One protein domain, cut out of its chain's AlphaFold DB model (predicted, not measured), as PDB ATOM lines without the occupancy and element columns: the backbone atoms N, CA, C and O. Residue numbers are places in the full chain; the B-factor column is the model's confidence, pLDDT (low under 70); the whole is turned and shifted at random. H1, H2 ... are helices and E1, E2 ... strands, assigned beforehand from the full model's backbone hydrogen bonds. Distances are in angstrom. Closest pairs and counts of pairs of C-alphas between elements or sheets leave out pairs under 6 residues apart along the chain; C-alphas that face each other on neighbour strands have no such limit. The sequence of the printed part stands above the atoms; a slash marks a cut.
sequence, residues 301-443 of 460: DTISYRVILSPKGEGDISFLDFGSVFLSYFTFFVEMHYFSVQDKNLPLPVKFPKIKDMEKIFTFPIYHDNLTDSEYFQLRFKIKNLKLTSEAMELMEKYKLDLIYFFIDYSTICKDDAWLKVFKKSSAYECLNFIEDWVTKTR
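This is residues 301 to 443 of the 460 residues of an uncharacterized protein of Streptococcus sp. DD04 (UniProt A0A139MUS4). A strongly twisted sheet of four strands forms the middle of an elongated model, with H2 and H3 over one face of its E4 and E3 part at one end of the long axis. At the other end lie H1 and the long H6, which runs away from the sheet beyond E2, while the small H4 and H5 make a corner at the sheet's side. The printed part has 143 residues, with named elements in the order E1, E2, H1, E3, H2, H3, E4, H4, H5, H6; the class is mixed, helices and strands. The sheet's order is E2, E1, E4, E3, with neighbours antiparallel. The whole is compact, with a radius of gyration of the C-alphas of 16.1 A, and spans 51 by 33 by 26 A.

E1, residues 304 to 309, begins with C-alpha 304 at (-12.627, 2.278, -9.460) and is 16.2 A long. E2 is residues 314 to 321, 21.5 A, and H1 residues 325 to 338, 19.6 A. E3 is residues 361 to 365, H2 residues 373 to 383, and H3 residues 390 to 398. E4, residues 401 to 409, is 24.3 A long. H4 is residues 410 to 413 and H5 residues 417 to 423. H6, residues 427 to 443, is 24.4 A long and ends with C-alpha 443 at (-7.333, 5.206, -35.070).

E1 and E2 form a hairpin at 151 degrees, with N 306 and O 318 2.8 A apart, within hydrogen-bond range. E1 and E4 are antiparallel at 152 degrees, with N 307 and O 406 at 2.8 A. E4 and E3 are antiparallel at 164 degrees, with N 362 and O 405 at 2.9 A. H2 is on the sheet over E3, at a height of 8.0 A. H3 is on the same face over E4, at 9.2 A. H2 and H3 are close but not clearly touching; their closest C-alphas, of Ile 383 and Ala 392, are 7.3 A apart. H6 is on the sheet but only just over none of its strands, with 2 of its 17 C-alphas falling on E2; the closest C-alphas of E2 and H6, of Ser 318 and Ala 428, are 4.4 A apart. H1 only grazes the sheet, with residues 327 to 331, and is near H6. H5 only grazes the sheet, with residues 419 to 423. H4, not on the sheet, and H5 touch only at the corner, and only just, with 3 pairs of C-alphas within 8 A, the closest those of Ile 413 and Trp 419 at 5.4 A. Every O i to N i+4 pair is within hydrogen-bond range in H2, H3, H5 and H6, and 9 of 10 in H1; H4 is too short for such a pair.

The C-alphas farthest apart, of Thr 372 and Arg 443, are 52.4 A apart. The printed part has no cut. The link from H1 to E3 is long, 22 residues; its residues 346 to 347 pair antiparallel with 314 to 315 of E2. Mean pLDDT of the printed part is 75.4, and 45 residues are under 70, among them 332 to 342 and 355 to 371.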
ATOM      1  N   ASP A 301     -15.762   8.106 -14.474       65.44
ATOM      2  CA  ASP A 301     -16.353   7.789 -13.164       65.44
ATOM      3  C   ASP A 301     -16.723   6.304 -13.008       65.44
ATOM      4  O   ASP A 301     -16.982   5.844 -11.897       65.44
ATOM      5  N   THR A 302     -16.738   5.540 -14.105       64.38
ATOM      6  CA  THR A 302     -16.964   4.086 -14.092       64.38
ATOM      7  C   THR A 302     -15.760   3.310 -13.559       64.38
ATOM      8  O   THR A 302     -15.895   2.140 -13.212       64.38
ATOM      9  N   ILE A 303     -14.582   3.940 -13.488       70.56
ATOM     10  CA  ILE A 303     -13.343   3.284 -13.075       70.56
ATOM     11  C   ILE A 303     -13.150   3.439 -11.565       70.56
ATOM     12  O   ILE A 303     -13.087   4.550 -11.031       70.56
ATOM     13  N   SER A 304     -13.012   2.306 -10.871       74.81
ATOM     14  CA  SER A 304     -12.627   2.278  -9.460       74.81
ATOM     15  C   SER A 304     -11.125   2.038  -9.324       74.81
ATOM     16  O   SER A 304     -10.580   1.051  -9.818       74.81
ATOM     17  N   TYR A 305     -10.446   2.932  -8.610       81.00
ATOM     18  CA  TYR A 305      -9.006   2.863  -8.397       81.00
ATOM     19  C   TYR A 305      -8.718   2.117  -7.102       81.00
ATOM     20  O   TYR A 305      -9.243   2.474  -6.046       81.00
ATOM     21  N   ARG A 306      -7.865   1.099  -7.164       84.06
ATOM     22  CA  ARG A 306      -7.359   0.408  -5.984       84.06
ATOM     23  C   ARG A 306      -6.166   1.188  -5.441       84.06
ATOM     24  O   ARG A 306      -5.194   1.418  -6.148       84.06
ATOM     25  N   VAL A 307      -6.213   1.544  -4.167       86.00
ATOM     26  CA  VAL A 307      -5.053   2.050  -3.431       86.00
ATOM     27  C   VAL A 307      -4.474   0.907  -2.621       86.00
ATOM     28  O   VAL A 307      -5.204   0.303  -1.838       86.00
ATOM     29  N   ILE A 308      -3.190   0.617  -2.795       85.19
ATOM     30  CA  ILE A 308      -2.446  -0.393  -2.037       85.19
ATOM     31  C   ILE A 308      -1.515   0.338  -1.077       85.19
ATOM     32  O   ILE A 308      -0.785   1.226  -1.500       85.19
ATOM     33  N   LEU A 309      -1.526  -0.043   0.197       85.62
ATOM     34  CA  LEU A 309      -0.615   0.445   1.227       85.62
ATOM     35  C   LEU A 309       0.194  -0.725   1.793       85.62
ATOM     36  O   LEU A 309      -0.369  -1.713   2.273       85.62
ATOM     37  N   SER A 310       1.514  -0.573   1.764       84.81
ATOM     38  CA  SER A 310       2.473  -1.509   2.345       84.81
ATOM     39  C   SER A 310       2.794  -1.165   3.811       84.81
ATOM     40  O   SER A 310       2.634  -0.012   4.231       84.81
ATOM     41  N   PRO A 311       3.365  -2.110   4.586       80.44
ATOM     42  CA  PRO A 311       3.776  -1.869   5.971       80.44
ATOM     43  C   PRO A 311       4.864  -0.797   6.115       80.44
ATOM     44  O   PRO A 311       5.113  -0.320   7.217       80.44
ATOM     45  N   LYS A 312       5.533  -0.416   5.018       81.56
ATOM     46  CA  LYS A 312       6.583   0.612   4.997       81.56
ATOM     47  C   LYS A 312       6.030   2.039   4.900       81.56
ATOM     48  O   LYS A 312       6.813   2.984   4.916       81.56
ATOM     49  N   GLY A 313       4.708   2.207   4.790       77.06
ATOM     50  CA  GLY A 313       4.073   3.515   4.586       77.06
ATOM     51  C   GLY A 313       4.105   4.000   3.130       77.06
ATOM     52  O   GLY A 313       3.723   5.134   2.844       77.06
ATOM     53  N   GLU A 314       4.561   3.146   2.216       86.19
ATOM     54  CA  GLU A 314       4.582   3.366   0.770       86.19
ATOM     55  C   GLU A 314       3.448   2.580   0.113       86.19
ATOM     56  O   GLU A 314       2.981   1.575   0.659       86.19
ATOM     57  N   GLY A 315       3.013   3.010  -1.063       87.75
ATOM     58  CA  GLY A 315       1.913   2.371  -1.759       87.75
ATOM     59  C   GLY A 315       1.743   2.846  -3.189       87.75
ATOM     60  O   GLY A 315       2.475   3.715  -3.649       87.75
ATOM     61  N   ASP A 316       0.737   2.324  -3.874       88.94
ATOM     62  CA  ASP A 316       0.398   2.743  -5.231       88.94
ATOM     63  C   ASP A 316      -1.107   2.929  -5.387       88.94
ATOM     64  O   ASP A 316      -1.909   2.446  -4.584       88.94
ATOM     65  N   ILE A 317      -1.479   3.623  -6.455       87.81
ATOM     66  CA  ILE A 317      -2.832   3.610  -6.987       87.81
ATOM     67  C   ILE A 317      -2.775   2.823  -8.296       87.81
ATOM     68  O   ILE A 317      -2.224   3.310  -9.287       87.81
ATOM     69  N   SER A 318      -3.337   1.621  -8.291       79.38
ATOM     70  CA  SER A 318      -3.439   0.721  -9.439       79.38
ATOM     71  C   SER A 318      -4.902   0.512  -9.836       79.38
ATOM     72  O   SER A 318      -5.834   0.863  -9.104       79.38
ATOM     73  N   PHE A 319      -5.128  -0.023 -11.032       72.56
ATOM     74  CA  PHE A 319      -6.449  -0.521 -11.402       72.56
ATOM     75  C   PHE A 319      -6.616  -1.940 -10.920       72.56
ATOM     76  O   PHE A 319      -5.657  -2.702 -10.850       72.56
ATOM     77  N   LEU A 320      -7.855  -2.305 -10.623       56.66
ATOM     78  CA  LEU A 320      -8.181  -3.706 -10.428       56.66
ATOM     79  C   LEU A 320      -9.574  -4.057 -10.928       56.66
ATOM     80  O   LEU A 320      -9.795  -5.170 -11.387       56.66
ATOM     81  N   ASP A 321     -10.501  -3.111 -10.839       55.84
ATOM     82  CA  ASP A 321     -11.854  -3.299 -11.324       55.84
ATOM     83  C   ASP A 321     -12.217  -2.122 -12.222       55.84
ATOM     84  O   ASP A 321     -12.381  -0.981 -11.782       55.84
ATOM     85  N   PHE A 322     -12.287  -2.414 -13.513       56.16
ATOM     86  CA  PHE A 322     -12.683  -1.452 -14.521       56.16
ATOM     87  C   PHE A 322     -14.182  -1.122 -14.490       56.16
ATOM     88  O   PHE A 322     -14.629  -0.291 -15.282       56.16
ATOM     89  N   GLY A 323     -14.976  -1.815 -13.661       56.12
ATOM     90  CA  GLY A 323     -16.438  -1.778 -13.735       56.12
ATOM     91  C   GLY A 323     -16.986  -2.359 -15.048       56.12
ATOM     92  O   GLY A 323     -18.190  -2.365 -15.271       56.12
ATOM     93  N   SER A 324     -16.102  -2.842 -15.926       66.50
ATOM     94  CA  SER A 324     -16.395  -3.431 -17.223       66.50
ATOM     95  C   SER A 324     -15.426  -4.579 -17.453       66.50
ATOM     96  O   SER A 324     -14.209  -4.382 -17.502       66.50
ATOM     97  N   VAL A 325     -15.976  -5.778 -17.636       70.44
ATOM     98  CA  VAL A 325     -15.197  -6.977 -17.961       70.44
ATOM     99  C   VAL A 325     -14.319  -6.747 -19.191       70.44
ATOM    100  O   VAL A 325     -13.168  -7.172 -19.230       70.44
ATOM    101  N   PHE A 326     -14.845  -6.031 -20.184       78.00
ATOM    102  CA  PHE A 326     -14.144  -5.756 -21.427       78.00
ATOM    103  C   PHE A 326     -12.798  -5.056 -21.219       78.00
ATOM    104  O   PHE A 326     -11.802  -5.445 -21.826       78.00
ATOM    105  N   LEU A 327     -12.745  -4.043 -20.355       73.69
ATOM    106  CA  LEU A 327     -11.504  -3.317 -20.095       73.69
ATOM    107  C   LEU A 327     -10.473  -4.194 -19.382       73.69
ATOM    108  O   LEU A 327      -9.302  -4.127 -19.742       73.69
ATOM    109  N   SER A 328     -10.904  -5.053 -18.450       71.00
ATOM    110  CA  SER A 328     -10.021  -6.034 -17.803       71.00
ATOM    111  C   SER A 328      -9.367  -6.965 -18.827       71.00
ATOM    112  O   SER A 328      -8.185  -7.293 -18.722       71.00
ATOM    113  N   TYR A 329     -10.115  -7.352 -19.862       71.06
ATOM    114  CA  TYR A 329      -9.585  -8.147 -20.968       71.06
ATOM    115  C   TYR A 329      -8.673  -7.362 -21.895       71.06
ATOM    116  O   TYR A 329      -7.608  -7.856 -22.266       71.06
ATOM    117  N   PHE A 330      -9.061  -6.139 -22.254       79.00
ATOM    118  CA  PHE A 330      -8.212  -5.263 -23.048       79.00
ATOM    119  C   PHE A 330      -6.857  -5.057 -22.367       79.00
ATOM    120  O   PHE A 330      -5.827  -5.177 -23.030       79.00
ATOM    121  N   THR A 331      -6.832  -4.820 -21.051       70.75
ATOM    122  CA  THR A 331      -5.569  -4.696 -20.324       70.75
ATOM    123  C   THR A 331      -4.793  -5.986 -20.300       70.75
ATOM    124  O   THR A 331      -3.615  -5.917 -20.583       70.75
ATOM    125  N   PHE A 332      -5.402  -7.149 -20.069       68.62
ATOM    126  CA  PHE A 332      -4.660  -8.412 -20.139       68.62
ATOM    127  C   PHE A 332      -4.030  -8.627 -21.528       68.62
ATOM    128  O   PHE A 332      -2.842  -8.931 -21.645       68.62
ATOM    129  N   PHE A 333      -4.804  -8.390 -22.591       69.06
ATOM    130  CA  PHE A 333      -4.328  -8.479 -23.971       69.06
ATOM    131  C   PHE A 333      -3.154  -7.526 -24.224       69.06
ATOM    132  O   PHE A 333      -2.140  -7.916 -24.803       69.06
ATOM    133  N   VAL A 334      -3.272  -6.278 -23.777       67.75
ATOM    134  CA  VAL A 334      -2.236  -5.260 -23.942       67.75
ATOM    135  C   VAL A 334      -1.032  -5.516 -23.038       67.75
ATOM    136  O   VAL A 334       0.086  -5.398 -23.518       67.75
ATOM    137  N   GLU A 335      -1.212  -5.876 -21.772       60.16
ATOM    138  CA  GLU A 335      -0.157  -6.157 -20.789       60.16
ATOM    139  C   GLU A 335       0.737  -7.293 -21.274       60.16
ATOM    140  O   GLU A 335       1.954  -7.117 -21.343       60.16
ATOM    141  N   MET A 336       0.144  -8.393 -21.758       53.50
ATOM    142  CA  MET A 336       0.888  -9.500 -22.370       53.50
ATOM    143  C   MET A 336       1.785  -9.072 -23.542       53.50
ATOM    144  O   MET A 336       2.756  -9.762 -23.849       53.50
ATOM    145  N   HIS A 337       1.477  -7.952 -24.203       50.84
ATOM    146  CA  HIS A 337       2.173  -7.504 -25.411       50.84
ATOM    147  C   HIS A 337       2.968  -6.197 -25.226       50.84
ATOM    148  O   HIS A 337       3.833  -5.901 -26.052       50.84
ATOM    149  N   TYR A 338       2.695  -5.405 -24.181       51.59
ATOM    150  CA  TYR A 338       3.143  -4.011 -24.088       51.59
ATOM    151  C   TYR A 338       3.426  -3.484 -22.674       51.59
ATOM    152  O   TYR A 338       4.122  -2.473 -22.581       51.59
ATOM    153  N   PHE A 339       2.931  -4.099 -21.590       55.09
ATOM    154  CA  PHE A 339       2.975  -3.469 -20.261       55.09
ATOM    155  C   PHE A 339       3.268  -4.477 -19.138       55.09
ATOM    156  O   PHE A 339       2.522  -5.421 -18.924       55.09
ATOM    157  N   SER A 340       4.341  -4.242 -18.378       52.53
ATOM    158  CA  SER A 340       4.597  -4.900 -17.092       52.53
ATOM    159  C   SER A 340       4.647  -3.827 -16.004       52.53
ATOM    160  O   SER A 340       5.734  -3.405 -15.599       52.53
ATOM    161  N   VAL A 341       3.497  -3.303 -15.573       56.28
ATOM    162  CA  VAL A 341       3.514  -2.322 -14.475       56.28
ATOM    163  C   VAL A 341       3.702  -3.070 -13.182       56.28
ATOM    164  O   VAL A 341       2.827  -3.803 -12.735       56.28
ATOM    165  N   GLN A 342       4.873  -2.899 -12.590       65.62
ATOM    166  CA  GLN A 342       5.061  -3.246 -11.194       65.62
ATOM    167  C   GLN A 342       4.475  -2.121 -10.346       65.62
ATOM    168  O   GLN A 342       4.697  -0.947 -10.656       65.62
ATOM    169  N   ASP A 343       3.757  -2.483  -9.281       73.31
ATOM    170  CA  ASP A 343       3.270  -1.518  -8.297       73.31
ATOM    171  C   ASP A 343       4.424  -0.619  -7.826       73.31
ATOM    172  O   ASP A 343       5.533  -1.073  -7.514       73.31
ATOM    173  N   LYS A 344       4.166   0.686  -7.794       84.31
ATOM    174  CA  LYS A 344       5.133   1.708  -7.400       84.31
ATOM    175  C   LYS A 344       5.118   1.896  -5.885       84.31
ATOM    176  O   LYS A 344       4.083   1.840  -5.237       84.31
ATOM    177  N   ASN A 345       6.271   2.233  -5.319       87.25
ATOM    178  CA  ASN A 345       6.397   2.579  -3.902       87.25
ATOM    179  C   ASN A 345       6.271   4.098  -3.709       87.25
ATOM    180  O   ASN A 345       7.263   4.803  -3.510       87.25
ATOM    181  N   LEU A 346       5.059   4.637  -3.850       88.81
ATOM    182  CA  LEU A 346       4.786   6.069  -3.721       88.81
ATOM    183  C   LEU A 346       4.470   6.463  -2.268       88.81
ATOM    184  O   LEU A 346       3.811   5.716  -1.547       88.81
ATOM    185  N   PRO A 347       4.864   7.675  -1.834       86.81
ATOM    186  CA  PRO A 347       4.427   8.209  -0.551       86.81
ATOM    187  C   PRO A 347       2.938   8.580  -0.625       86.81
ATOM    188  O   PRO A 347       2.562   9.505  -1.352       86.81
ATOM    189  N   LEU A 348       2.090   7.873   0.127       84.38
ATOM    190  CA  LEU A 348       0.647   8.130   0.153       84.38
ATOM    191  C   LEU A 348       0.285   9.339   1.044       84.38
ATOM    192  O   LEU A 348       1.018   9.673   1.982       84.38
ATOM    193  N   PRO A 349      -0.852  10.018   0.795       84.12
ATOM    194  CA  PRO A 349      -1.294  11.132   1.628       84.12
ATOM    195  C   PRO A 349      -1.608  10.688   3.061       84.12
ATOM    196  O   PRO A 349      -2.223   9.654   3.287       84.12
ATOM    197  N   VAL A 350      -1.260  11.525   4.046       78.94
ATOM    198  CA  VAL A 350      -1.467  11.234   5.481       78.94
ATOM    199  C   VAL A 350      -2.945  11.046   5.839       78.94
ATOM    200  O   VAL A 350      -3.282  10.282   6.745       78.94
ATOM    201  N   LYS A 351      -3.839  11.773   5.162       77.69
ATOM    202  CA  LYS A 351      -5.278  11.737   5.433       77.69
ATOM    203  C   LYS A 351      -5.965  10.713   4.539       77.69
ATOM    204  O   LYS A 351      -5.834  10.770   3.317       77.69
ATOM    205  N   PHE A 352      -6.754   9.845   5.168       73.75
ATOM    206  CA  PHE A 352      -7.640   8.927   4.467       73.75
ATOM    207  C   PHE A 352      -8.638   9.707   3.588       73.75
ATOM    208  O   PHE A 352      -9.183  10.722   4.045       73.75
ATOM    209  N   PRO A 353      -8.870   9.287   2.330       74.62
ATOM    210  CA  PRO A 353      -9.788   9.978   1.439       74.62
ATOM    211  C   PRO A 353     -11.226   9.813   1.936       74.62
ATOM    212  O   PRO A 353     -11.593   8.805   2.540       74.62
ATOM    213  N   LYS A 354     -12.081  10.810   1.697       71.62
ATOM    214  CA  LYS A 354     -13.487  10.757   2.133       71.62
ATOM    215  C   LYS A 354     -14.310   9.853   1.206       71.62
ATOM    216  O   LYS A 354     -14.949  10.347   0.284       71.62
ATOM    217  N   ILE A 355     -14.304   8.546   1.465       69.19
ATOM    218  CA  ILE A 355     -15.060   7.539   0.700       69.19
ATOM    219  C   ILE A 355     -16.508   7.462   1.217       69.19
ATOM    220  O   ILE A 355     -16.738   7.457   2.429       69.19
ATOM    221  N   LYS A 356     -17.490   7.423   0.304       57.84
ATOM    222  CA  LYS A 356     -18.926   7.375   0.644       57.84
ATOM    223  C   LYS A 356     -19.418   5.984   1.072       57.84
ATOM    224  O   LYS A 356     -20.221   5.921   1.998       57.84
ATOM    225  N   ASP A 357     -18.909   4.906   0.467       59.44
ATOM    226  CA  ASP A 357     -19.367   3.529   0.714       59.44
ATOM    227  C   ASP A 357     -18.359   2.665   1.482       59.44
ATOM    228  O   ASP A 357     -17.175   2.590   1.151       59.44
ATOM    229  N   MET A 358     -18.865   1.985   2.516       48.09
ATOM    230  CA  MET A 358     -18.103   1.200   3.500       48.09
ATOM    231  C   MET A 358     -17.660  -0.186   2.999       48.09
ATOM    232  O   MET A 358     -16.787  -0.798   3.612       48.09
ATOM    233  N   GLU A 359     -18.220  -0.687   1.895       51.12
ATOM    234  CA  GLU A 359     -17.916  -2.030   1.366       51.12
ATOM    235  C   GLU A 359     -16.562  -2.116   0.629       51.12
ATOM    236  O   GLU A 359     -16.142  -3.190   0.211       51.12
ATOM    237  N   LYS A 360     -15.831  -0.999   0.523       58.03
ATOM    238  CA  LYS A 360     -14.657  -0.835  -0.350       58.03
ATOM    239  C   LYS A 360     -13.283  -0.951   0.333       58.03
ATOM    240  O   LYS A 360     -12.288  -0.632  -0.310       58.03
ATOM    241  N   ILE A 361     -13.192  -1.368   1.603       60.69
ATOM    242  CA  ILE A 361     -11.913  -1.509   2.345       60.69
ATOM    243  C   ILE A 361     -11.642  -2.976   2.672       60.69
ATOM    244  O   ILE A 361     -12.467  -3.613   3.321       60.69
ATOM    245  N   PHE A 362     -10.468  -3.484   2.309       58.94
ATOM    246  CA  PHE A 362     -10.078  -4.881   2.480       58.94
ATOM    247  C   PHE A 362      -8.658  -4.998   3.063       58.94
ATOM    248  O   PHE A 362      -7.800  -4.138   2.852       58.94
ATOM    249  N   THR A 363      -8.395  -6.076   3.806       60.97
ATOM    250  CA  THR A 363      -7.113  -6.306   4.500       60.97
ATOM    251  C   THR A 363      -6.607  -7.725   4.266       60.97
ATOM    252  O   THR A 363      -7.356  -8.677   4.481       60.97
ATOM    253  N   PHE A 364      -5.343  -7.901   3.882       58.56
ATOM    254  CA  PHE A 364      -4.760  -9.241   3.739       58.56
ATOM    255  C   PHE A 364      -3.813  -9.544   4.912       58.56
ATOM    256  O   PHE A 364      -2.792  -8.863   5.055       58.56
ATOM    257  N   PRO A 365      -4.153 -10.510   5.786       59.12
ATOM    258  CA  PRO A 365      -3.260 -10.950   6.850       59.12
ATOM    259  C   PRO A 365      -2.142 -11.851   6.301       59.12
ATOM    260  O   PRO A 365      -2.364 -12.587   5.344       59.12
ATOM    261  N   ILE A 366      -0.982 -11.851   6.969       53.81
ATOM    262  CA  ILE A 366       0.185 -12.701   6.641       53.81
ATOM    263  C   ILE A 366      -0.157 -14.203   6.711       53.81
ATOM    264  O   ILE A 366       0.442 -15.034   6.033       53.81
ATOM    265  N   TYR A 367      -1.150 -14.562   7.527       50.62
ATOM    266  CA  TYR A 367      -1.670 -15.922   7.646       50.62
ATOM    267  C   TYR A 367      -3.200 -15.878   7.675       50.62
ATOM    268  O   TYR A 367      -3.773 -15.079   8.421       50.62
ATOM    269  N   HIS A 368      -3.854 -16.748   6.898       51.06
ATOM    270  CA  HIS A 368      -5.318 -16.805   6.773       51.06
ATOM    271  C   HIS A 368      -6.057 -17.072   8.103       51.06
ATOM    272  O   HIS A 368      -7.225 -16.716   8.212       51.06
ATOM    273  N   ASP A 369      -5.370 -17.592   9.127       54.09
ATOM    274  CA  ASP A 369      -5.966 -18.017  10.407       54.09
ATOM    275  C   ASP A 369      -5.862 -16.983  11.552       54.09
ATOM    276  O   ASP A 369      -6.240 -17.270  12.687       54.09
ATOM    277  N   ASN A 370      -5.323 -15.781  11.309       61.75
ATOM    278  CA  ASN A 370      -4.979 -14.843  12.393       61.75
ATOM    279  C   ASN A 370      -6.124 -13.942  12.892       61.75
ATOM    280  O   ASN A 370      -5.936 -13.246  13.890       61.75
ATOM    281  N   LEU A 371      -7.271 -13.893  12.210       65.19
ATOM    282  CA  LEU A 371      -8.380 -13.000  12.560       65.19
ATOM    283  C   LEU A 371      -9.710 -13.745  12.487       65.19
ATOM    284  O   LEU A 371     -10.013 -14.384  11.483       65.19
ATOM    285  N   THR A 372     -10.533 -13.606  13.521       72.19
ATOM    286  CA  THR A 372     -11.950 -13.994  13.462       72.19
ATOM    287  C   THR A 372     -12.741 -13.030  12.570       72.19
ATOM    288  O   THR A 372     -12.375 -11.858  12.436       72.19
ATOM    289  N   ASP A 373     -13.883 -13.465  12.025       68.12
ATOM    290  CA  ASP A 373     -14.773 -12.605  11.217       68.12
ATOM    291  C   ASP A 373     -15.151 -11.299  11.942       68.12
ATOM    292  O   ASP A 373     -15.193 -10.219  11.349       68.12
ATOM    293  N   SER A 374     -15.364 -11.378  13.262       72.81
ATOM    294  CA  SER A 374     -15.650 -10.219  14.116       72.81
ATOM    295  C   SER A 374     -14.464  -9.251  14.199       72.81
ATOM    296  O   SER A 374     -14.645  -8.032  14.126       72.81
ATOM    297  N   GLU A 375     -13.239  -9.761  14.341       71.25
ATOM    298  CA  GLU A 375     -12.030  -8.930  14.358       71.25
ATOM    299  C   GLU A 375     -11.780  -8.281  13.000       71.25
ATOM    300  O   GLU A 375     -11.438  -7.099  12.949       71.25
ATOM    301  N   TYR A 376     -12.037  -9.008  11.911       70.25
ATOM    302  CA  TYR A 376     -11.945  -8.490  10.551       70.25
ATOM    303  C   TYR A 376     -12.934  -7.333  10.327       70.25
ATOM    304  O   TYR A 376     -12.574  -6.278   9.793       70.25
ATOM    305  N   PHE A 377     -14.169  -7.478  10.815       68.88
ATOM    306  CA  PHE A 377     -15.183  -6.428  10.738       68.88
ATOM    307  C   PHE A 377     -14.792  -5.191  11.563       68.88
ATOM    308  O   PHE A 377     -14.859  -4.062  11.069       68.88
ATOM    309  N   GLN A 378     -14.302  -5.375  12.794       71.88
ATOM    310  CA  GLN A 378     -13.818  -4.263  13.623       71.88
ATOM    311  C   GLN A 378     -12.597  -3.556  13.020       71.88
ATOM    312  O   GLN A 378     -12.467  -2.334  13.145       71.88
ATOM    313  N   LEU A 379     -11.706  -4.302  12.365       73.06
ATOM    314  CA  LEU A 379     -10.517  -3.767  11.707       73.06
ATOM    315  C   LEU A 379     -10.897  -2.815  10.564       73.06
ATOM    316  O   LEU A 379     -10.375  -1.700  10.510       73.06
ATOM    317  N   ARG A 380     -11.881  -3.188   9.727       68.69
ATOM    318  CA  ARG A 380     -12.417  -2.313   8.664       68.69
ATOM    319  C   ARG A 380     -12.923  -0.975   9.215       68.69
ATOM    320  O   ARG A 380     -12.630   0.077   8.648       68.69
ATOM    321  N   PHE A 381     -13.628  -0.991  10.351       69.31
ATOM    322  CA  PHE A 381     -14.116   0.235  10.997       69.31
ATOM    323  C   PHE A 381     -12.992   1.128  11.533       69.31
ATOM    324  O   PHE A 381     -13.102   2.353  11.446       69.31
ATOM    325  N   LYS A 382     -11.914   0.541  12.067       71.56
ATOM    326  CA  LYS A 382     -10.752   1.307  12.546       71.56
ATOM    327  C   LYS A 382     -10.033   2.003  11.392       71.56
ATOM    328  O   LYS A 382      -9.730   3.185  11.517       71.56
ATOM    329  N   ILE A 383      -9.848   1.316  10.260       69.75
ATOM    330  CA  ILE A 383      -9.124   1.842   9.088       69.75
ATOM    331  C   ILE A 383      -9.727   3.138   8.540       69.75
ATOM    332  O   ILE A 383      -8.989   4.038   8.151       69.75
ATOM    333  N   LYS A 384     -11.050   3.302   8.614       65.25
ATOM    334  CA  LYS A 384     -11.764   4.500   8.143       65.25
ATOM    335  C   LYS A 384     -11.267   5.824   8.739       65.25
ATOM    336  O   LYS A 384     -11.330   6.856   8.077       65.25
ATOM    337  N   ASN A 385     -10.840   5.803  10.000       65.06
ATOM    338  CA  ASN A 385     -10.457   7.004  10.745       65.06
ATOM    339  C   ASN A 385      -8.943   7.093  10.984       65.06
ATOM    340  O   ASN A 385      -8.500   8.008  11.676       65.06
ATOM    341  N   LEU A 386      -8.168   6.149  10.438       68.31
ATOM    342  CA  LEU A 386      -6.719   6.113  10.596       68.31
ATOM    343  C   LEU A 386      -6.053   7.179   9.731       68.31
ATOM    344  O   LEU A 386      -6.445   7.436   8.587       68.31
ATOM    345  N   LYS A 387      -4.970   7.752  10.251       70.81
ATOM    346  CA  LYS A 387      -3.965   8.376   9.390       70.81
ATOM    347  C   LYS A 387      -3.231   7.270   8.629       70.81
ATOM    348  O   LYS A 387      -2.675   6.364   9.243       70.81
ATOM    349  N   LEU A 388      -3.197   7.372   7.300       65.00
ATOM    350  CA  LEU A 388      -2.637   6.367   6.377       65.00
ATOM    351  C   LEU A 388      -1.120   6.159   6.488       65.00
ATOM    352  O   LEU A 388      -0.549   5.375   5.742       65.00
ATOM    353  N   THR A 389      -0.464   6.865   7.403       66.88
ATOM    354  CA  THR A 389       0.964   6.742   7.682       66.88
ATOM    355  C   THR A 389       1.185   5.952   8.972       66.88
ATOM    356  O   THR A 389       0.929   4.753   9.011       66.88
ATOM    357  N   SER A 390       1.626   6.604  10.048       71.75
ATOM    358  CA  SER A 390       2.094   5.949  11.274       71.75
ATOM    359  C   SER A 390       1.032   5.074  11.943       71.75
ATOM    360  O   SER A 390       1.333   3.963  12.358       71.75
ATOM    361  N   GLU A 391      -0.225   5.525  11.991       78.88
ATOM    362  CA  GLU A 391      -1.299   4.765  12.644       78.88
ATOM    363  C   GLU A 391      -1.692   3.516  11.829       78.88
ATOM    364  O   GLU A 391      -2.017   2.476  12.401       78.88
ATOM    365  N   ALA A 392      -1.645   3.592  10.492       76.50
ATOM    366  CA  ALA A 392      -1.876   2.437   9.627       76.50
ATOM    367  C   ALA A 392      -0.733   1.415   9.731       76.50
ATOM    368  O   ALA A 392      -1.007   0.222   9.824       76.50
ATOM    369  N   MET A 393       0.523   1.867   9.797       81.69
ATOM    370  CA  MET A 393       1.683   0.988   9.998       81.69
ATOM    371  C   MET A 393       1.618   0.257  11.347       81.69
ATOM    372  O   MET A 393       1.765  -0.961  11.385       81.69
ATOM    373  N   GLU A 394       1.306   0.970  12.437       83.69
ATOM    374  CA  GLU A 394       1.108   0.373  13.769       83.69
ATOM    375  C   GLU A 394      -0.026  -0.665  13.771       83.69
ATOM    376  O   GLU A 394       0.069  -1.715  14.410       83.69
ATOM    377  N   LEU A 395      -1.110  -0.392  13.036       82.12
ATOM    378  CA  LEU A 395      -2.218  -1.329  12.868       82.12
ATOM    379  C   LEU A 395      -1.777  -2.582  12.095       82.12
ATOM    380  O   LEU A 395      -2.081  -3.698  12.518       82.12
ATOM    381  N   MET A 396      -1.063  -2.409  10.981       82.44
ATOM    382  CA  MET A 396      -0.556  -3.514  10.166       82.44
ATOM    383  C   MET A 396       0.425  -4.386  10.948       82.44
ATOM    384  O   MET A 396       0.324  -5.608  10.884       82.44
ATOM    385  N   GLU A 397       1.301  -3.785  11.752       84.25
ATOM    386  CA  GLU A 397       2.211  -4.514  12.636       84.25
ATOM    387  C   GLU A 397       1.441  -5.291  13.714       84.25
ATOM    388  O   GLU A 397       1.632  -6.500  13.873       84.25
ATOM    389  N   LYS A 398       0.504  -4.629  14.406       83.75
ATOM    390  CA  LYS A 398      -0.307  -5.239  15.471       83.75
ATOM    391  C   LYS A 398      -1.088  -6.461  14.994       83.75
ATOM    392  O   LYS A 398      -1.197  -7.440  15.732       83.75
ATOM    393  N   TYR A 399      -1.662  -6.382  13.798       78.75
ATOM    394  CA  TYR A 399      -2.511  -7.431  13.235       78.75
ATOM    395  C   TYR A 399      -1.794  -8.305  12.202       78.75
ATOM    396  O   TYR A 399      -2.441  -9.152  11.587       78.75
ATOM    397  N   LYS A 400      -0.471  -8.146  12.036       81.25
ATOM    398  CA  LYS A 400       0.346  -8.921  11.090       81.25
ATOM    399  C   LYS A 400      -0.257  -8.913   9.676       81.25
ATOM    400  O   LYS A 400      -0.557  -9.968   9.119       81.25
ATOM    401  N   LEU A 401      -0.493  -7.719   9.134       80.44
ATOM    402  CA  LEU A 401      -1.040  -7.504   7.791       80.44
ATOM    403  C   LEU A 401       0.087  -7.266   6.783       80.44
ATOM    404  O   LEU A 401       0.971  -6.450   7.042       80.44
ATOM    405  N   ASP A 402       0.003  -7.909   5.619       79.81
ATOM    406  CA  ASP A 402       0.944  -7.689   4.512       79.81
ATOM    407  C   ASP A 402       0.573  -6.473   3.673       79.81
ATOM    408  O   ASP A 402       1.444  -5.765   3.173       79.81
ATOM    409  N   LEU A 403      -0.727  -6.213   3.518       78.75
ATOM    410  CA  LEU A 403      -1.210  -5.047   2.795       78.75
ATOM    411  C   LEU A 403      -2.586  -4.601   3.291       78.75
ATOM    412  O   LEU A 403      -3.431  -5.405   3.706       78.75
ATOM    413  N   ILE A 404      -2.821  -3.296   3.196       80.69
ATOM    414  CA  ILE A 404      -4.155  -2.701   3.271       80.69
ATOM    415  C   ILE A 404      -4.489  -2.191   1.877       80.69
ATOM    416  O   ILE A 404      -3.659  -1.534   1.252       80.69
ATOM    417  N   TYR A 405      -5.696  -2.467   1.384       81.44
ATOM    418  CA  TYR A 405      -6.163  -1.824   0.164       81.44
ATOM    419  C   TYR A 405      -7.602  -1.351   0.276       81.44
ATOM    420  O   TYR A 405      -8.421  -1.889   1.024       81.44
ATOM    421  N   PHE A 406      -7.909  -0.310  -0.482       80.12
ATOM    422  CA  PHE A 406      -9.255   0.227  -0.574       80.12
ATOM    423  C   PHE A 406      -9.509   0.813  -1.957       80.12
ATOM    424  O   PHE A 406      -8.567   1.111  -2.690       80.12
ATOM    425  N   PHE A 407     -10.781   0.989  -2.308       80.31
ATOM    426  CA  PHE A 407     -11.165   1.586  -3.584       80.31
ATOM    427  C   PHE A 407     -11.559   3.053  -3.441       80.31
ATOM    428  O   PHE A 407     -12.332   3.414  -2.553       80.31
ATOM    429  N   ILE A 408     -11.069   3.886  -4.352       81.12
ATOM    430  CA  ILE A 408     -11.391   5.309  -4.465       81.12
ATOM    431  C   ILE A 408     -11.864   5.610  -5.892       81.12
ATOM    432  O   ILE A 408     -11.342   5.045  -6.848       81.12
ATOM    433  N   ASP A 409     -12.871   6.468  -6.049       80.75
ATOM    434  CA  ASP A 409     -13.311   6.955  -7.363       80.75
ATOM    435  C   ASP A 409     -12.537   8.213  -7.789       80.75
ATOM    436  O   ASP A 409     -12.014   8.958  -6.949       80.75
ATOM    437  N   TYR A 410     -12.494   8.477  -9.099       82.25
ATOM    438  CA  TYR A 410     -11.795   9.644  -9.644       82.25
ATOM    439  C   TYR A 410     -12.307  10.962  -9.047       82.25
ATOM    440  O   TYR A 410     -11.521  11.813  -8.629       82.25
ATOM    441  N   SER A 411     -13.631  11.105  -8.901       82.44
ATOM    442  CA  SER A 411     -14.254  12.303  -8.325       82.44
ATOM    443  C   SER A 411     -13.760  12.615  -6.904       82.44
ATOM    444  O   SER A 411     -13.774  13.773  -6.474       82.44
ATOM    445  N   THR A 412     -13.367  11.591  -6.146       84.06
ATOM    446  CA  THR A 412     -12.830  11.700  -4.788       84.06
ATOM    447  C   THR A 412     -11.345  12.041  -4.822       84.06
ATOM    448  O   THR A 412     -10.926  12.900  -4.046       84.06
ATOM    449  N   ILE A 413     -10.575  11.465  -5.756       86.50
ATOM    450  CA  ILE A 413      -9.173  11.847  -6.008       86.50
ATOM    451  C   ILE A 413      -9.080  13.346  -6.342       86.50
ATOM    452  O   ILE A 413      -8.256  14.054  -5.770       86.50
ATOM    453  N   CYS A 414      -9.956  13.859  -7.211       86.44
ATOM    454  CA  CYS A 414      -9.937  15.261  -7.645       86.44
ATOM    455  C   CYS A 414     -10.263  16.278  -6.545       86.44
ATOM    456  O   CYS A 414      -9.912  17.448  -6.676       86.44
ATOM    457  N   LYS A 415     -10.949  15.865  -5.474       88.12
ATOM    458  CA  LYS A 415     -11.323  16.759  -4.363       88.12
ATOM    459  C   LYS A 415     -10.176  17.008  -3.381       88.12
ATOM    460  O   LYS A 415     -10.335  17.842  -2.491       88.12
ATOM    461  N   ASP A 416      -9.061  16.289  -3.508       87.69
ATOM    462  CA  ASP A 416      -7.907  16.405  -2.619       87.69
ATOM    463  C   ASP A 416      -6.595  16.497  -3.418       87.69
ATOM    464  O   ASP A 416      -6.160  15.547  -4.069       87.69
ATOM    465  N   ASP A 417      -5.929  17.652  -3.331       89.81
ATOM    466  CA  ASP A 417      -4.688  17.939  -4.064       89.81
ATOM    467  C   ASP A 417      -3.548  16.955  -3.765       89.81
ATOM    468  O   ASP A 417      -2.677  16.737  -4.614       89.81
ATOM    469  N   ALA A 418      -3.497  16.384  -2.556       90.38
ATOM    470  CA  ALA A 418      -2.467  15.415  -2.199       90.38
ATOM    471  C   ALA A 418      -2.731  14.076  -2.895       90.38
ATOM    472  O   ALA A 418      -1.807  13.502  -3.476       90.38
ATOM    473  N   TRP A 419      -3.989  13.628  -2.911       89.75
ATOM    474  CA  TRP A 419      -4.402  12.432  -3.650       89.75
ATOM    475  C   TRP A 419      -4.203  12.594  -5.152       89.75
ATOM    476  O   TRP A 419      -3.620  11.713  -5.782       89.75
ATOM    477  N   LEU A 420      -4.573  13.743  -5.719       90.38
ATOM    478  CA  LEU A 420      -4.369  14.024  -7.140       90.38
ATOM    479  C   LEU A 420      -2.881  14.005  -7.540       90.38
ATOM    480  O   LEU A 420      -2.532  13.529  -8.621       90.38
ATOM    481  N   LYS A 421      -1.982  14.493  -6.674       91.94
ATOM    482  CA  LYS A 421      -0.526  14.441  -6.910       91.94
ATOM    483  C   LYS A 421       0.027  13.020  -6.904       91.94
ATOM    484  O   LYS A 421       0.918  12.731  -7.702       91.94
ATOM    485  N   VAL A 422      -0.460  12.168  -6.002       91.50
ATOM    486  CA  VAL A 422      -0.058  10.755  -5.941       91.50
ATOM    487  C   VAL A 422      -0.608  10.006  -7.146       91.50
ATOM    488  O   VAL A 422       0.154   9.324  -7.824       91.50
ATOM    489  N   PHE A 423      -1.879  10.230  -7.485       90.31
ATOM    490  CA  PHE A 423      -2.519   9.641  -8.654       90.31
ATOM    491  C   PHE A 423      -1.744   9.917  -9.942       90.31
ATOM    492  O   PHE A 423      -1.374   8.983 -10.634       90.31
ATOM    493  N   LYS A 424      -1.352  11.166 -10.213       91.62
ATOM    494  CA  LYS A 424      -0.562  11.518 -11.412       91.62
ATOM    495  C   LYS A 424       0.800  10.815 -11.531       91.62
ATOM    496  O   LYS A 424       1.424  10.884 -12.585       91.62
ATOM    497  N   LYS A 425       1.294  10.191 -10.459       91.50
ATOM    498  CA  LYS A 425       2.548   9.418 -10.440       91.50
ATOM    499  C   LYS A 425       2.318   7.907 -10.385       91.50
ATOM    500  O   LYS A 425       3.290   7.155 -10.460       91.50
ATOM    501  N   SER A 426       1.071   7.481 -10.226       90.00
ATOM    502  CA  SER A 426       0.698   6.100  -9.952       90.00
ATOM    503  C   SER A 426       0.757   5.215 -11.189       90.00
ATOM    504  O   SER A 426       0.895   5.694 -12.320       90.00
ATOM    505  N   SER A 427       0.685   3.905 -10.974       86.31
ATOM    506  CA  SER A 427       0.564   2.924 -12.063       86.31
ATOM    507  C   SER A 427      -0.747   3.081 -12.829       86.31
ATOM    508  O   SER A 427      -0.771   2.995 -14.055       86.31
ATOM    509  N   ALA A 428      -1.827   3.411 -12.117       83.88
ATOM    510  CA  ALA A 428      -3.121   3.698 -12.715       83.88
ATOM    511  C   ALA A 428      -3.063   4.864 -13.724       83.88
ATOM    512  O   ALA A 428      -3.475   4.736 -14.872       83.88
ATOM    513  N   TYR A 429      -2.502   6.013 -13.350       87.06
ATOM    514  CA  TYR A 429      -2.436   7.139 -14.286       87.06
ATOM    515  C   TYR A 429      -1.599   6.821 -15.536       87.06
ATOM    516  O   TYR A 429      -1.963   7.212 -16.643       87.06
ATOM    517  N   GLU A 430      -0.504   6.075 -15.383       85.50
ATOM    518  CA  GLU A 430       0.328   5.642 -16.512       85.50
ATOM    519  C   GLU A 430      -0.437   4.724 -17.474       85.50
ATOM    520  O   GLU A 430      -0.430   4.954 -18.683       85.50
ATOM    521  N   CYS A 431      -1.158   3.739 -16.933       82.31
ATOM    522  CA  CYS A 431      -1.963   2.818 -17.722       82.31
ATOM    523  C   CYS A 431      -3.070   3.552 -18.505       82.31
ATOM    524  O   CYS A 431      -3.192   3.324 -19.703       82.31
ATOM    525  N   LEU A 432      -3.820   4.495 -17.915       83.75
ATOM    526  CA  LEU A 432      -4.882   5.201 -18.665       83.75
ATOM    527  C   LEU A 432      -4.350   6.117 -19.766       83.75
ATOM    528  O   LEU A 432      -4.945   6.150 -20.842       83.75
ATOM    529  N   ASN A 433      -3.228   6.810 -19.536       85.81
ATOM    530  CA  ASN A 433      -2.579   7.568 -20.611       85.81
ATOM    531  C   ASN A 433      -2.146   6.639 -21.748       85.81
ATOM    532  O   ASN A 433      -2.313   6.974 -22.917       85.81
ATOM    533  N   PHE A 434      -1.651   5.440 -21.420       85.31
ATOM    534  CA  PHE A 434      -1.347   4.441 -22.436       85.31
ATOM    535  C   PHE A 434      -2.596   4.048 -23.242       85.31
ATOM    536  O   PHE A 434      -2.515   3.975 -24.466       85.31
ATOM    537  N   ILE A 435      -3.747   3.802 -22.596       85.44
ATOM    538  CA  ILE A 435      -4.996   3.461 -23.308       85.44
ATOM    539  C   ILE A 435      -5.376   4.587 -24.277       85.44
ATOM    540  O   ILE A 435      -5.700   4.333 -25.438       85.44
ATOM    541  N   GLU A 436      -5.296   5.835 -23.823       87.12
ATOM    542  CA  GLU A 436      -5.578   7.020 -24.631       87.12
ATOM    543  C   GLU A 436      -4.654   7.154 -25.851       87.12
ATOM    544  O   GLU A 436      -5.120   7.318 -26.991       87.12
ATOM    545  N   ASP A 437      -3.348   7.020 -25.630       88.62
ATOM    546  CA  ASP A 437      -2.341   7.027 -26.687       88.62
ATOM    547  C   ASP A 437      -2.573   5.873 -27.669       88.62
ATOM    548  O   ASP A 437      -2.502   6.054 -28.891       88.62
ATOM    549  N   TRP A 438      -2.909   4.689 -27.153       90.62
ATOM    550  CA  TRP A 438      -3.213   3.508 -27.952       90.62
ATOM    551  C   TRP A 438      -4.434   3.731 -28.845       90.62
ATOM    552  O   TRP A 438      -4.371   3.402 -30.033       90.62
ATOM    553  N   VAL A 439      -5.515   4.322 -28.324       91.12
ATOM    554  CA  VAL A 439      -6.725   4.654 -29.100       91.12
ATOM    555  C   VAL A 439      -6.377   5.633 -30.221       91.12
ATOM    556  O   VAL A 439      -6.706   5.390 -31.385       91.12
ATOM    557  N   THR A 440      -5.643   6.700 -29.902       91.25
ATOM    558  CA  THR A 440      -5.241   7.732 -30.873       91.25
ATOM    559  C   THR A 440      -4.354   7.161 -31.981       91.25
ATOM    560  O   THR A 440      -4.596   7.384 -33.179       91.25
ATOM    561  N   LYS A 441      -3.347   6.367 -31.602       92.56
ATOM    562  CA  LYS A 441      -2.439   5.693 -32.535       92.56
ATOM    563  C   LYS A 441      -3.188   4.690 -33.410       92.56
ATOM    564  O   LYS A 441      -3.051   4.718 -34.631       92.56
ATOM    565  N   THR A 442      -4.019   3.844 -32.808       92.69
ATOM    566  CA  THR A 442      -4.774   2.795 -33.505       92.69
ATOM    567  C   THR A 442      -5.782   3.370 -34.493       92.69
ATOM    568  O   THR A 442      -5.878   2.863 -35.612       92.69
ATOM    569  N   ARG A 443      -6.470   4.463 -34.140       94.00
ATOM    570  CA  ARG A 443      -7.333   5.206 -35.070       94.00
ATOM    571  C   ARG A 443      -6.546   5.691 -36.285       94.00
ATOM    572  O   ARG A 443      -6.949   5.459 -37.422       94.00
TER     573      ARG A 443